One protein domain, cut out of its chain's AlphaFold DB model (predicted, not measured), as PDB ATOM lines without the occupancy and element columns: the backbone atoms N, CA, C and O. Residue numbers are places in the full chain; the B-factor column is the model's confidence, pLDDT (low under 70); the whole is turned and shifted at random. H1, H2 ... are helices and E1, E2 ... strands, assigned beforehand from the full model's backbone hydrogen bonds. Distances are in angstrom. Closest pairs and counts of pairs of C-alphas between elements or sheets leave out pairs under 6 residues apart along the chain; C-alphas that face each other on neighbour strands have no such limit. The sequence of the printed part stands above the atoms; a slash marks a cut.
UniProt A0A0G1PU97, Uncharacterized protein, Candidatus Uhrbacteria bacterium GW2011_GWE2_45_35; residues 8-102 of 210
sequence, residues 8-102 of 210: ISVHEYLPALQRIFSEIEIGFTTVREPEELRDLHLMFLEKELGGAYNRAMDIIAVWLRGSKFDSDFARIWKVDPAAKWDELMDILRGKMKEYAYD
ATOM      1  N   ILE A   8     142.372 126.535 123.537       49.06
ATOM      2  CA  ILE A   8     141.334 126.373 122.501       49.06
ATOM      3  C   ILE A   8     141.545 127.354 121.337       49.06
ATOM      4  O   ILE A   8     141.502 126.949 120.178       49.06
ATOM      5  N   SER A   9     141.851 128.620 121.633       64.69
ATOM      6  CA  SER A   9     142.119 129.637 120.610       64.69
ATOM      7  C   SER A   9     143.344 129.290 119.765       64.69
ATOM      8  O   SER A   9     143.307 129.436 118.552       64.69
ATOM      9  N   VAL A  10     144.417 128.775 120.371       68.69
ATOM     10  CA  VAL A  10     145.614 128.359 119.619       68.69
ATOM     11  C   VAL A  10     145.322 127.179 118.685       68.69
ATOM     12  O   VAL A  10     145.826 127.135 117.564       68.69
ATOM     13  N   HIS A  11     144.475 126.244 119.119       71.88
ATOM     14  CA  HIS A  11     144.104 125.068 118.330       71.88
ATOM     15  C   HIS A  11     143.330 125.414 117.059       71.88
ATOM     16  O   HIS A  11     143.608 124.851 116.001       71.88
ATOM     17  N   GLU A  12     142.378 126.344 117.147       70.19
ATOM     18  CA  GLU A  12     141.576 126.791 116.002       70.19
ATOM     19  C   GLU A  12     142.457 127.318 114.857       70.19
ATOM     20  O   GLU A  12     142.191 127.056 113.682       70.19
ATOM     21  N   TYR A  13     143.555 127.997 115.204       80.56
ATOM     22  CA  TYR A  13     144.481 128.601 114.247       80.56
ATOM     23  C   TYR A  13     145.720 127.744 113.958       80.56
ATOM     24  O   TYR A  13     146.607 128.190 113.231       80.56
ATOM     25  N   LEU A  14     145.778 126.499 114.445       80.31
ATOM     26  CA  LEU A  14     146.923 125.610 114.236       80.31
ATOM     27  C   LEU A  14     147.267 125.384 112.750       80.31
ATOM     28  O   LEU A  14     148.450 125.450 112.422       80.31
ATOM     29  N   PRO A  15     146.303 125.206 111.818       77.31
ATOM     30  CA  PRO A  15     146.628 125.092 110.394       77.31
ATOM     31  C   PRO A  15     147.281 126.358 109.821       77.31
ATOM     32  O   PRO A  15     148.198 126.271 109.007       77.31
ATOM     33  N   ALA A  16     146.840 127.541 110.263       79.69
ATOM     34  CA  ALA A  16     147.436 128.810 109.853       79.69
ATOM     35  C   ALA A  16     148.845 128.978 110.447       79.69
ATOM     36  O   ALA A  16     149.766 129.367 109.732       79.69
ATOM     37  N   LEU A  17     149.038 128.599 111.716       88.56
ATOM     38  CA  LEU A  17     150.344 128.581 112.380       88.56
ATOM     39  C   LEU A  17     151.327 127.629 111.681       88.56
ATOM     40  O   LEU A  17     152.466 128.010 111.428       88.56
ATOM     41  N   GLN A  18     150.883 126.425 111.302       82.94
ATOM     42  CA  GLN A  18     151.687 125.470 110.529       82.94
ATOM     43  C   GLN A  18     152.095 126.051 109.178       82.94
ATOM     44  O   GLN A  18     153.262 125.971 108.804       82.94
ATOM     45  N   ARG A  19     151.151 126.673 108.465       83.88
ATOM     46  CA  ARG A  19     151.413 127.278 107.159       83.88
ATOM     47  C   ARG A  19     152.446 128.402 107.235       83.88
ATOM     48  O   ARG A  19     153.359 128.425 106.409       83.88
ATOM     49  N   ILE A  20     152.306 129.299 108.215       87.81
ATOM     50  CA  ILE A  20     153.261 130.386 108.479       87.81
ATOM     51  C   ILE A  20     154.633 129.806 108.824       87.81
ATOM     52  O   ILE A  20     155.637 130.221 108.253       87.81
ATOM     53  N   PHE A  21     154.677 128.805 109.705       87.50
ATOM     54  CA  PHE A  21     155.925 128.162 110.100       87.50
ATOM     55  C   PHE A  21     156.654 127.521 108.910       87.50
ATOM     56  O   PHE A  21     157.865 127.683 108.777       87.50
ATOM     57  N   SER A  22     155.921 126.874 107.999       80.31
ATOM     58  CA  SER A  22     156.497 126.320 106.770       80.31
ATOM     59  C   SER A  22     157.051 127.391 105.826       80.31
ATOM     60  O   SER A  22     158.102 127.165 105.237       80.31
ATOM     61  N   GLU A  23     156.399 128.552 105.676       84.69
ATOM     62  CA  GLU A  23     156.976 129.645 104.869       84.69
ATOM     63  C   GLU A  23     158.258 130.190 105.472       84.69
ATOM     64  O   GLU A  23     159.207 130.464 104.744       84.69
ATOM     65  N   ILE A  24     158.298 130.341 106.793       85.62
ATOM     66  CA  ILE A  24     159.497 130.803 107.484       85.62
ATOM     67  C   ILE A  24     160.650 129.818 107.209       85.62
ATOM     68  O   ILE A  24     161.729 130.229 106.792       85.62
ATOM     69  N   GLU A  25     160.400 128.511 107.336       78.31
ATOM     70  CA  GLU A  25     161.388 127.460 107.063       78.31
ATOM     71  C   GLU A  25     161.864 127.452 105.596       78.31
ATOM     72  O   GLU A  25     163.066 127.438 105.322       78.31
ATOM     73  N   ILE A  26     160.936 127.519 104.635       73.56
ATOM     74  CA  ILE A  26     161.258 127.542 103.198       73.56
ATOM     75  C   ILE A  26     161.998 128.837 102.826       73.56
ATOM     76  O   ILE A  26     162.996 128.796 102.103       73.56
ATOM     77  N   GLY A  27     161.564 129.981 103.354       65.75
ATOM     78  CA  GLY A  27     162.220 131.273 103.169       65.75
ATOM     79  C   GLY A  27     163.672 131.253 103.647       65.75
ATOM     80  O   GLY A  27     164.558 131.730 102.943       65.75
ATOM     81  N   PHE A  28     163.956 130.606 104.779       63.25
ATOM     82  CA  PHE A  28     165.333 130.447 105.249       63.25
ATOM     83  C   PHE A  28     166.180 129.538 104.362       63.25
ATOM     84  O   PHE A  28     167.346 129.841 104.124       63.25
ATOM     85  N   THR A  29     165.611 128.457 103.828       59.75
ATOM     86  CA  THR A  29     166.367 127.554 102.938       59.75
ATOM     87  C   THR A  29     166.659 128.150 101.559       59.75
ATOM     88  O   THR A  29     167.570 127.687 100.875       59.75
ATOM     89  N   THR A  30     165.910 129.176 101.138       61.28
ATOM     90  CA  THR A  30     166.025 129.793  99.804       61.28
ATOM     91  C   THR A  30     166.833 131.095  99.783       61.28
ATOM     92  O   THR A  30     167.252 131.533  98.709       61.28
ATOM     93  N   VAL A  31     167.117 131.697 100.943       67.56
ATOM     94  CA  VAL A  31     167.955 132.901 101.069       67.56
ATOM     95  C   VAL A  31     169.418 132.506 101.294       67.56
ATOM     96  O   VAL A  31     169.722 131.635 102.100       67.56
ATOM     97  N   ARG A  32     170.348 133.156 100.580       70.69
ATOM     98  CA  ARG A  32     171.794 132.860 100.667       70.69
ATOM     99  C   ARG A  32     172.414 133.237 102.016       70.69
ATOM    100  O   ARG A  32     173.269 132.507 102.503       70.69
ATOM    101  N   GLU A  33     171.993 134.362 102.587       76.88
ATOM    102  CA  GLU A  33     172.525 134.931 103.835       76.88
ATOM    103  C   GLU A  33     171.362 135.376 104.743       76.88
ATOM    104  O   GLU A  33     171.154 136.566 104.979       76.88
ATOM    105  N   PRO A  34     170.541 134.426 105.230       73.56
ATOM    106  CA  PRO A  34     169.325 134.738 105.980       73.56
ATOM    107  C   PRO A  34     169.626 135.496 107.276       73.56
ATOM    108  O   PRO A  34     168.810 136.290 107.734       73.56
ATOM    109  N   GLU A  35     170.818 135.310 107.846       77.62
ATOM    110  CA  GLU A  35     171.228 135.962 109.089       77.62
ATOM    111  C   GLU A  35     171.367 137.485 108.995       77.62
ATOM    112  O   GLU A  35     171.224 138.165 110.016       77.62
ATOM    113  N   GLU A  36     171.567 138.029 107.792       79.75
ATOM    114  CA  GLU A  36     171.633 139.476 107.567       79.75
ATOM    115  C   GLU A  36     170.248 140.143 107.549       79.75
ATOM    116  O   GLU A  36     170.138 141.367 107.680       79.75
ATOM    117  N   LEU A  37     169.172 139.354 107.432       83.94
ATOM    118  CA  LEU A  37     167.808 139.870 107.488       83.94
ATOM    119  C   LEU A  37     167.485 140.368 108.900       83.94
ATOM    120  O   LEU A  37     167.654 139.656 109.893       83.94
ATOM    121  N   ARG A  38     166.970 141.600 108.978       86.88
ATOM    122  CA  ARG A  38     166.473 142.197 110.228       86.88
ATOM    123  C   ARG A  38     165.039 141.784 110.540       86.88
ATOM    124  O   ARG A  38     164.682 141.683 111.713       86.88
ATOM    125  N   ASP A  39     164.235 141.570 109.504       91.00
ATOM    126  CA  ASP A  39     162.829 141.214 109.605       91.00
ATOM    127  C   ASP A  39     162.367 140.275 108.478       91.00
ATOM    128  O   ASP A  39     162.966 140.190 107.406       91.00
ATOM    129  N   LEU A  40     161.290 139.543 108.760       89.44
ATOM    130  CA  LEU A  40     160.625 138.578 107.891       89.44
ATOM    131  C   LEU A  40     159.215 139.071 107.619       89.44
ATOM    132  O   LEU A  40     158.394 139.135 108.531       89.44
ATOM    133  N   HIS A  41     158.929 139.412 106.368       90.12
ATOM    134  CA  HIS A  41     157.623 139.926 105.962       90.12
ATOM    135  C   HIS A  41     156.720 138.766 105.555       90.12
ATOM    136  O   HIS A  41     157.025 138.045 104.610       90.12
ATOM    137  N   LEU A  42     155.604 138.603 106.262       90.00
ATOM    138  CA  LEU A  42     154.696 137.458 106.129       90.00
ATOM    139  C   LEU A  42     153.309 137.851 105.609       90.00
ATOM    140  O   LEU A  42     152.507 136.981 105.282       90.00
ATOM    141  N   MET A  43     153.041 139.150 105.442       88.69
ATOM    142  CA  MET A  43     151.732 139.679 105.027       88.69
ATOM    143  C   MET A  43     151.226 139.119 103.685       88.69
ATOM    144  O   MET A  43     150.028 139.122 103.419       88.69
ATOM    145  N   PHE A  44     152.107 138.590 102.830       86.38
ATOM    146  CA  PHE A  44     151.690 137.924 101.592       86.38
ATOM    147  C   PHE A  44     150.797 136.695 101.846       86.38
ATOM    148  O   PHE A  44     149.952 136.378 101.006       86.38
ATOM    149  N   LEU A  45     150.937 136.049 103.010       85.94
ATOM    150  CA  LEU A  45     150.110 134.924 103.442       85.94
ATOM    151  C   LEU A  45     148.682 135.326 103.808       85.94
ATOM    152  O   LEU A  45     147.802 134.466 103.818       85.94
ATOM    153  N   GLU A  46     148.406 136.610 104.053       85.44
ATOM    154  CA  GLU A  46     147.056 137.083 104.380       85.44
ATOM    155  C   GLU A  46     146.062 136.754 103.256       85.44
ATOM    156  O   GLU A  46     144.930 136.352 103.519       85.44
ATOM    157  N   LYS A  47     146.494 136.834 101.990       82.44
ATOM    158  CA  LYS A  47     145.648 136.471 100.838       82.44
ATOM    159  C   LYS A  47     145.249 134.997 100.839       82.44
ATOM    160  O   LYS A  47     144.177 134.662 100.344       82.44
ATOM    161  N   GLU A  48     146.118 134.131 101.352       78.56
ATOM    162  CA  GLU A  48     145.896 132.686 101.414       78.56
ATOM    163  C   GLU A  48     145.048 132.304 102.634       78.56
ATOM    164  O   GLU A  48     144.096 131.531 102.530       78.56
ATOM    165  N   LEU A  49     145.390 132.861 103.794       69.50
ATOM    166  CA  LEU A  49     144.866 132.454 105.096       69.50
ATOM    167  C   LEU A  49     143.674 133.307 105.569       69.50
ATOM    168  O   LEU A  49     142.956 132.914 106.493       69.50
ATOM    169  N   GLY A  50     143.427 134.458 104.942       81.75
ATOM    170  CA  GLY A  50     142.343 135.374 105.287       81.75
ATOM    171  C   GLY A  50     142.377 135.790 106.758       81.75
ATOM    172  O   GLY A  50     143.436 136.015 107.336       81.75
ATOM    173  N   GLY A  51     141.210 135.839 107.408       74.88
ATOM    174  CA  GLY A  51     141.102 136.236 108.819       74.88
ATOM    175  C   GLY A  51     141.870 135.342 109.807       74.88
ATOM    176  O   GLY A  51     142.195 135.799 110.903       74.88
ATOM    177  N   ALA A  52     142.207 134.104 109.425       74.00
ATOM    178  CA  ALA A  52     143.005 133.206 110.259       74.00
ATOM    179  C   ALA A  52     144.474 133.649 110.362       74.00
ATOM    180  O   ALA A  52     145.127 133.342 111.356       74.00
ATOM    181  N   TYR A  53     144.978 134.403 109.377       85.06
ATOM    182  CA  TYR A  53     146.335 134.952 109.389       85.06
ATOM    183  C   TYR A  53     146.555 135.890 110.576       85.06
ATOM    184  O   TYR A  53     147.452 135.666 111.383       85.06
ATOM    185  N   ASN A  54     145.684 136.891 110.727       85.12
ATOM    186  CA  ASN A  54     145.810 137.897 111.784       85.12
ATOM    187  C   ASN A  54     145.789 137.248 113.172       85.12
ATOM    188  O   ASN A  54     146.595 137.584 114.031       85.12
ATOM    189  N   ARG A  55     144.923 136.246 113.365       85.06
ATOM    190  CA  ARG A  55     144.848 135.497 114.624       85.06
ATOM    191  C   ARG A  55     146.071 134.625 114.879       85.06
ATOM    192  O   ARG A  55     146.523 134.545 116.017       85.06
ATOM    193  N   ALA A  56     146.631 134.006 113.844       87.69
ATOM    194  CA  ALA A  56     147.875 133.259 113.967       87.69
ATOM    195  C   ALA A  56     149.065 134.180 114.297       87.69
ATOM    196  O   ALA A  56     149.866 133.839 115.165       87.69
ATOM    197  N   MET A  57     149.145 135.365 113.684       92.88
ATOM    198  CA  MET A  57     150.175 136.362 114.005       92.88
ATOM    199  C   MET A  57     150.022 136.923 115.424       92.88
ATOM    200  O   MET A  57     151.024 137.064 116.119       92.88
ATOM    201  N   ASP A  58     148.792 137.153 115.902       89.44
ATOM    202  CA  ASP A  58     148.545 137.530 117.301       89.44
ATOM    203  C   ASP A  58     149.108 136.466 118.270       89.44
ATOM    204  O   ASP A  58     149.752 136.798 119.271       89.44
ATOM    205  N   ILE A  59     148.891 135.178 117.971       90.94
ATOM    206  CA  ILE A  59     149.409 134.053 118.766       90.94
ATOM    207  C   ILE A  59     150.938 134.019 118.741       90.94
ATOM    208  O   ILE A  59     151.554 133.889 119.801       90.94
ATOM    209  N   ILE A  60     151.547 134.174 117.563       93.19
ATOM    210  CA  ILE A  60     153.007 134.246 117.415       93.19
ATOM    211  C   ILE A  60     153.561 135.406 118.251       93.19
ATOM    212  O   ILE A  60     154.493 135.193 119.021       93.19
ATOM    213  N   ALA A  61     152.939 136.587 118.210       93.00
ATOM    214  CA  ALA A  61     153.366 137.734 119.011       93.00
ATOM    215  C   ALA A  61     153.356 137.435 120.513       93.00
ATOM    216  O   ALA A  61     154.276 137.821 121.231       93.00
ATOM    217  N   VAL A  62     152.355 136.700 121.005       90.25
ATOM    218  CA  VAL A  62     152.332 136.243 122.403       90.25
ATOM    219  C   VAL A  62     153.441 135.228 122.685       90.25
ATOM    220  O   VAL A  62     154.105 135.345 123.713       90.25
ATOM    221  N   TRP A  63     153.681 134.269 121.791       92.31
ATOM    222  CA  TRP A  63     154.746 133.270 121.951       92.31
ATOM    223  C   TRP A  63     156.156 133.860 121.960       92.31
ATOM    224  O   TRP A  63     157.041 133.294 122.600       92.31
ATOM    225  N   LEU A  64     156.364 134.978 121.265       94.00
ATOM    226  CA  LEU A  64     157.656 135.655 121.186       94.00
ATOM    227  C   LEU A  64     157.908 136.634 122.341       94.00
ATOM    228  O   LEU A  64     159.032 137.123 122.478       94.00
ATOM    229  N   ARG A  65     156.924 136.908 123.212       90.44
ATOM    230  CA  ARG A  65     157.117 137.828 124.346       90.44
ATOM    231  C   ARG A  65     158.270 137.382 125.241       90.44
ATOM    232  O   ARG A  65     158.328 136.243 125.692       90.44
ATOM    233  N   GLY A  66     159.171 138.320 125.534       89.06
ATOM    234  CA  GLY A  66     160.358 138.064 126.356       89.06
ATOM    235  C   GLY A  66     161.458 137.273 125.640       89.06
ATOM    236  O   GLY A  66     162.461 136.939 126.269       89.06
ATOM    237  N   SER A  67     161.291 136.984 124.347       94.69
ATOM    238  CA  SER A  67     162.335 136.405 123.506       94.69
ATOM    239  C   SER A  67     163.206 137.490 122.859       94.69
ATOM    240  O   SER A  67     163.031 138.688 123.088       94.69
ATOM    241  N   LYS A  68     164.159 137.064 122.025       96.12
ATOM    242  CA  LYS A  68     164.990 137.952 121.197       96.12
ATOM    243  C   LYS A  68     164.294 138.419 119.912       96.12
ATOM    244  O   LYS A  68     164.900 139.136 119.116       96.12
ATOM    245  N   PHE A  69     163.049 138.004 119.708       96.50
ATOM    246  CA  PHE A  69     162.233 138.304 118.541       96.50
ATOM    247  C   PHE A  69     160.925 138.948 118.976       96.50
ATOM    248  O   PHE A  69     160.464 138.750 120.100       96.50
ATOM    249  N   ASP A  70     160.327 139.696 118.063       95.88
ATOM    250  CA  ASP A  70     159.002 140.279 118.234       95.88
ATOM    251  C   ASP A  70     158.269 140.248 116.889       95.88
ATOM    252  O   ASP A  70     158.878 139.992 115.841       95.88
ATOM    253  N   SER A  71     156.957 140.439 116.912       95.12
ATOM    254  CA  SER A  71     156.137 140.371 115.709       95.12
ATOM    255  C   SER A  71     154.905 141.255 115.781       95.12
ATOM    256  O   SER A  71     154.325 141.471 116.843       95.12
ATOM    257  N   ASP A  72     154.451 141.679 114.612       92.19
ATOM    258  CA  ASP A  72     153.168 142.328 114.397       92.19
ATOM    259  C   ASP A  72     152.374 141.543 113.346       92.19
ATOM    260  O   ASP A  72     152.763 140.455 112.924       92.19
ATOM    261  N   PHE A  73     151.239 142.084 112.907       88.38
ATOM    262  CA  PHE A  73     150.426 141.425 111.888       88.38
ATOM    263  C   PHE A  73     151.160 141.252 110.545       88.38
ATOM    264  O   PHE A  73     150.778 140.399 109.755       88.38
ATOM    265  N   ALA A  74     152.190 142.040 110.235       88.81
ATOM    266  CA  ALA A  74     152.847 142.040 108.932       88.81
ATOM    267  C   ALA A  74     154.150 141.230 108.911       88.81
ATOM    268  O   ALA A  74     154.515 140.699 107.853       88.81
ATOM    269  N   ARG A  75     154.871 141.161 110.036       92.94
ATOM    270  CA  ARG A  75     156.250 140.657 110.074       92.94
ATOM    271  C   ARG A  75     156.714 140.159 111.444       92.94
ATOM    272  O   ARG A  75     156.122 140.472 112.472       92.94
ATOM    273  N   ILE A  76     157.841 139.446 111.435       94.88
ATOM    274  CA  ILE A  76     158.638 139.063 112.614       94.88
ATOM    275  C   ILE A  76     160.017 139.725 112.499       94.88
ATOM    276  O   ILE A  76     160.604 139.690 111.422       94.88
ATOM    277  N   TRP A  77     160.568 140.314 113.560       94.81
ATOM    278  CA  TRP A  77     161.894 140.955 113.530       94.81
ATOM    279  C   TRP A  77     162.773 140.587 114.724       94.81
ATOM    280  O   TRP A  77     162.295 140.154 115.775       94.81
ATOM    281  N   LYS A  78     164.086 140.784 114.556       95.19
ATOM    282  CA  LYS A  78     165.081 140.637 115.624       95.19
ATOM    283  C   LYS A  78     165.024 141.853 116.555       95.19
ATOM    284  O   LYS A  78     165.273 142.978 116.123       95.19
ATOM    285  N   VAL A  79     164.718 141.635 117.832       94.31
ATOM    286  CA  VAL A  79     164.862 142.654 118.888       94.31
ATOM    287  C   VAL A  79     166.326 142.763 119.297       94.31
ATOM    288  O   VAL A  79     166.848 143.865 119.450       94.31
ATOM    289  N   ASP A  80     166.996 141.616 119.423       92.12
ATOM    290  CA  ASP A  80     168.446 141.528 119.572       92.12
ATOM    291  C   ASP A  80     169.085 141.289 118.192       92.12
ATOM    292  O   ASP A  80     168.902 140.213 117.617       92.12
ATOM    293  N   PRO A  81     169.856 142.247 117.644       88.75
ATOM    294  CA  PRO A  81     170.506 142.095 116.344       88.75
ATOM    295  C   PRO A  81     171.464 140.899 116.252       88.75
ATOM    296  O   PRO A  81     171.743 140.441 115.146       88.75
ATOM    297  N   ALA A  82     171.979 140.406 117.384       90.38
ATOM    298  CA  ALA A  82     172.869 139.250 117.429       90.38
ATOM    299  C   ALA A  82     172.122 137.903 117.439       90.38
ATOM    300  O   ALA A  82     172.762 136.853 117.354       90.38
ATOM    301  N   ALA A  83     170.789 137.914 117.554       91.19
ATOM    302  CA  ALA A  83     169.977 136.704 117.553       91.19
ATOM    303  C   ALA A  83     170.030 135.993 116.195       91.19
ATOM    304  O   ALA A  83     169.960 136.635 115.140       91.19
ATOM    305  N   LYS A  84     170.114 134.661 116.227       90.62
ATOM    306  CA  LYS A  84     170.096 133.826 115.019       90.62
ATOM    307  C   LYS A  84     168.691 133.367 114.685       90.62
ATOM    308  O   LYS A  84     167.941 133.013 115.590       90.62
ATOM    309  N   TRP A  85     168.339 133.292 113.408       88.94
ATOM    310  CA  TRP A  85     166.990 132.863 113.017       88.94
ATOM    311  C   TRP A  85     166.662 131.418 113.418       88.94
ATOM    312  O   TRP A  85     165.502 131.112 113.690       88.94
ATOM    313  N   ASP A  86     167.667 130.557 113.569       88.19
ATOM    314  CA  ASP A  86     167.479 129.214 114.128       88.19
ATOM    315  C   ASP A  86     166.898 129.247 115.555       88.19
ATOM    316  O   ASP A  86     166.090 128.391 115.909       88.19
ATOM    317  N   GLU A  87     167.220 130.271 116.358       91.62
ATOM    318  CA  GLU A  87     166.639 130.440 117.697       91.62
ATOM    319  C   GLU A  87     165.132 130.735 117.619       91.62
ATOM    320  O   GLU A  87     164.361 130.218 118.429       91.62
ATOM    321  N   LEU A  88     164.689 131.519 116.626       92.56
ATOM    322  CA  LEU A  88     163.261 131.723 116.354       92.56
ATOM    323  C   LEU A  88     162.602 130.387 115.999       92.56
ATOM    324  O   LEU A  88     161.542 130.059 116.535       92.56
ATOM    325  N   MET A  89     163.231 129.611 115.115       89.25
ATOM    326  CA  MET A  89     162.700 128.318 114.687       89.25
ATOM    327  C   MET A  89     162.583 127.336 115.847       89.25
ATOM    328  O   MET A  89     161.584 126.623 115.932       89.25
ATOM    329  N   ASP A  90     163.541 127.328 116.769       90.75
ATOM    330  CA  ASP A  90     163.482 126.492 117.964       90.75
ATOM    331  C   ASP A  90     162.361 126.917 118.920       90.75
ATOM    332  O   ASP A  90     161.651 126.049 119.438       90.75
ATOM    333  N   ILE A  91     162.128 128.225 119.099       92.19
ATOM    334  CA  ILE A  91     160.990 128.739 119.882       92.19
ATOM    335  C   ILE A  91     159.670 128.291 119.254       92.19
ATOM    336  O   ILE A  91     158.840 127.672 119.926       92.19
ATOM    337  N   LEU A  92     159.482 128.562 117.958       90.75
ATOM    338  CA  LEU A  92     158.253 128.219 117.243       90.75
ATOM    339  C   LEU A  92     158.033 126.705 117.221       90.75
ATOM    340  O   LEU A  92     156.929 126.246 117.498       90.75
ATOM    341  N   ARG A  93     159.077 125.904 116.985       86.31
ATOM    342  CA  ARG A  93     159.003 124.436 117.024       86.31
ATOM    343  C   ARG A  93     158.687 123.922 118.425       86.31
ATOM    344  O   ARG A  93     157.928 122.964 118.552       86.31
ATOM    345  N   GLY A  94     159.259 124.532 119.463       87.44
ATOM    346  CA  GLY A  94     158.962 124.230 120.862       87.44
ATOM    347  C   GLY A  94     157.489 124.465 121.178       87.44
ATOM    348  O   GLY A  94     156.809 123.547 121.634       87.44
ATOM    349  N   LYS A  95     156.965 125.640 120.813       87.81
ATOM    350  CA  LYS A  95     155.545 125.969 120.970       87.81
ATOM    351  C   LYS A  95     154.651 125.052 120.156       87.81
ATOM    352  O   LYS A  95     153.747 124.435 120.703       87.81
ATOM    353  N   MET A  96     154.957 124.844 118.883       81.19
ATOM    354  CA  MET A  96     154.217 123.906 118.046       81.19
ATOM    355  C   MET A  96     154.224 122.489 118.622       81.19
ATOM    356  O   MET A  96     153.203 121.825 118.530       81.19
ATOM    357  N   LYS A  97     155.307 122.027 119.267       77.69
ATOM    358  CA  LYS A  97     155.340 120.737 119.979       77.69
ATOM    359  C   LYS A  97     154.457 120.720 121.227       77.69
ATOM    360  O   LYS A  97     153.808 119.702 121.451       77.69
ATOM    361  N   GLU A  98     154.407 121.813 121.996       73.81
ATOM    362  CA  GLU A  98     153.477 121.954 123.130       73.81
ATOM    363  C   GLU A  98     152.032 121.703 122.672       73.81
ATOM    364  O   GLU A  98     151.301 121.007 123.363       73.81
ATOM    365  N   TYR A  99     151.647 122.167 121.477       67.12
ATOM    366  CA  TYR A  99     150.298 121.967 120.923       67.12
ATOM    367  C   TYR A  99     150.156 120.739 120.005       67.12
ATOM    368  O   TYR A  99     149.048 120.249 119.807       67.12
ATOM    369  N   ALA A 100     151.252 120.184 119.474       54.53
ATOM    370  CA  ALA A 100     151.233 118.991 118.620       54.53
ATOM    371  C   ALA A 100     150.853 117.720 119.394       54.53
ATOM    372  O   ALA A 100     150.367 116.764 118.789       54.53
ATOM    373  N   TYR A 101     151.059 117.714 120.716       46.94
ATOM    374  CA  TYR A 101     150.637 116.630 121.609       46.94
ATOM    375  C   TYR A 101     149.350 116.937 122.394       46.94
ATOM    376  O   TYR A 101     148.733 116.000 122.892       46.94
ATOM    377  N   ASP A 102     148.930 118.209 122.466       44.00
ATOM    378  CA  ASP A 102     147.781 118.679 123.263       44.00
ATOM    379  C   ASP A 102     146.503 118.947 122.460       44.00
ATOM    380  O   ASP A 102     145.503 119.371 123.048       44.00
TER     381      ASP A 102
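This is residues 8 to 102 of the 210 residues of an uncharacterized protein of Candidatus Uhrbacteria bacterium GW2011_GWE2_45_35 (UniProt A0A0G1PU97). Two long helices, H2 and H5, run side by side in opposite directions as a loose pair, and H4 crosses both of them. A small three-stranded sheet, E1 E3 E2, lies next to H4 and partly covers residues 85 to 91 of H5, while H3 makes a corner with H4 and the short H1 lies at the margin. The 95 printed residues hold five named helices and three named strands in the order H1 H2 E1 H3 H4 E2 E3 H5; the sheet's order is E1 - E3 - E2, all antiparallel, and the class is mostly helix. The whole is compact, with a radius of gyration of the C-alphas of 12.6 A and spans of 35 by 27 by 21 A.

H1, residues 8 to 12, and H2, residues 14 to 30, meet only through their link. E1, residues 39 to 41, is an edge strand. H3, residues 43 to 49, and H4, residues 51 to 63, only just touch, only at the corner, with 3 pairs of C-alphas within 8 A; the closest are those of Glu 46 and Tyr 53, 5.5 A. H4 is the hub. It touches H2 about perpendicular at 75 degrees, the closest C-alphas being those of Leu 17 and Ala 56, 5.5 A. E2, residues 69 to 71, and E3, residues 75 to 78, form a hairpin, antiparallel, with N 77 and O 70 2.9 A apart. E3 is also the antiparallel neighbour of E1, with N 40 and O 76 2.8 A apart. E1, H3 H4 and E2 form a split strand-helix-strand unit, two strands running the same way with E3 between them, and its crossover is right-handed. H5, residues 85 to 100, touches H4 at 73 degrees, only just about perpendicular; the closest C-alphas are those of Trp 63 and Lys 95, 7.4 A. H2 and H5 are close but not clearly touching, at a shallow tilt of 26 degrees, opposite ways; the closest C-alphas are those of Phe 21 and Leu 92, 7.5 A. H4 and H5 on one face of the sheet make two layers, helices on one face of a sheet. H5's height over the sheet is 12.6 A. H2 only grazes the sheet, with residues 24 to 28. H3 and H5 are apart. Every O i to N i+4 pair is within hydrogen-bond range in H1, H2 and H5; in H4 8 of 9 are, and in H3 1 of 3, with 2 of 4 O i to N i+3 pairs.

H1 begins at C-alpha 8, (141.334, 126.373, 122.501). H2 is 24.3 A long, H4 19.2 A and H5 21.7 A from first to last C-alpha. H5 ends at C-alpha 100, (151.233, 118.991, 118.620).

The C-alphas of Ile 8 and Arg 32 are the two farthest apart, 38.0 A. The printed part has no cut, and no link is long. Mean pLDDT of the printed part is 82.9; residues 8 to 10, 27 to 31, 49 and 99 to 102 are under 70.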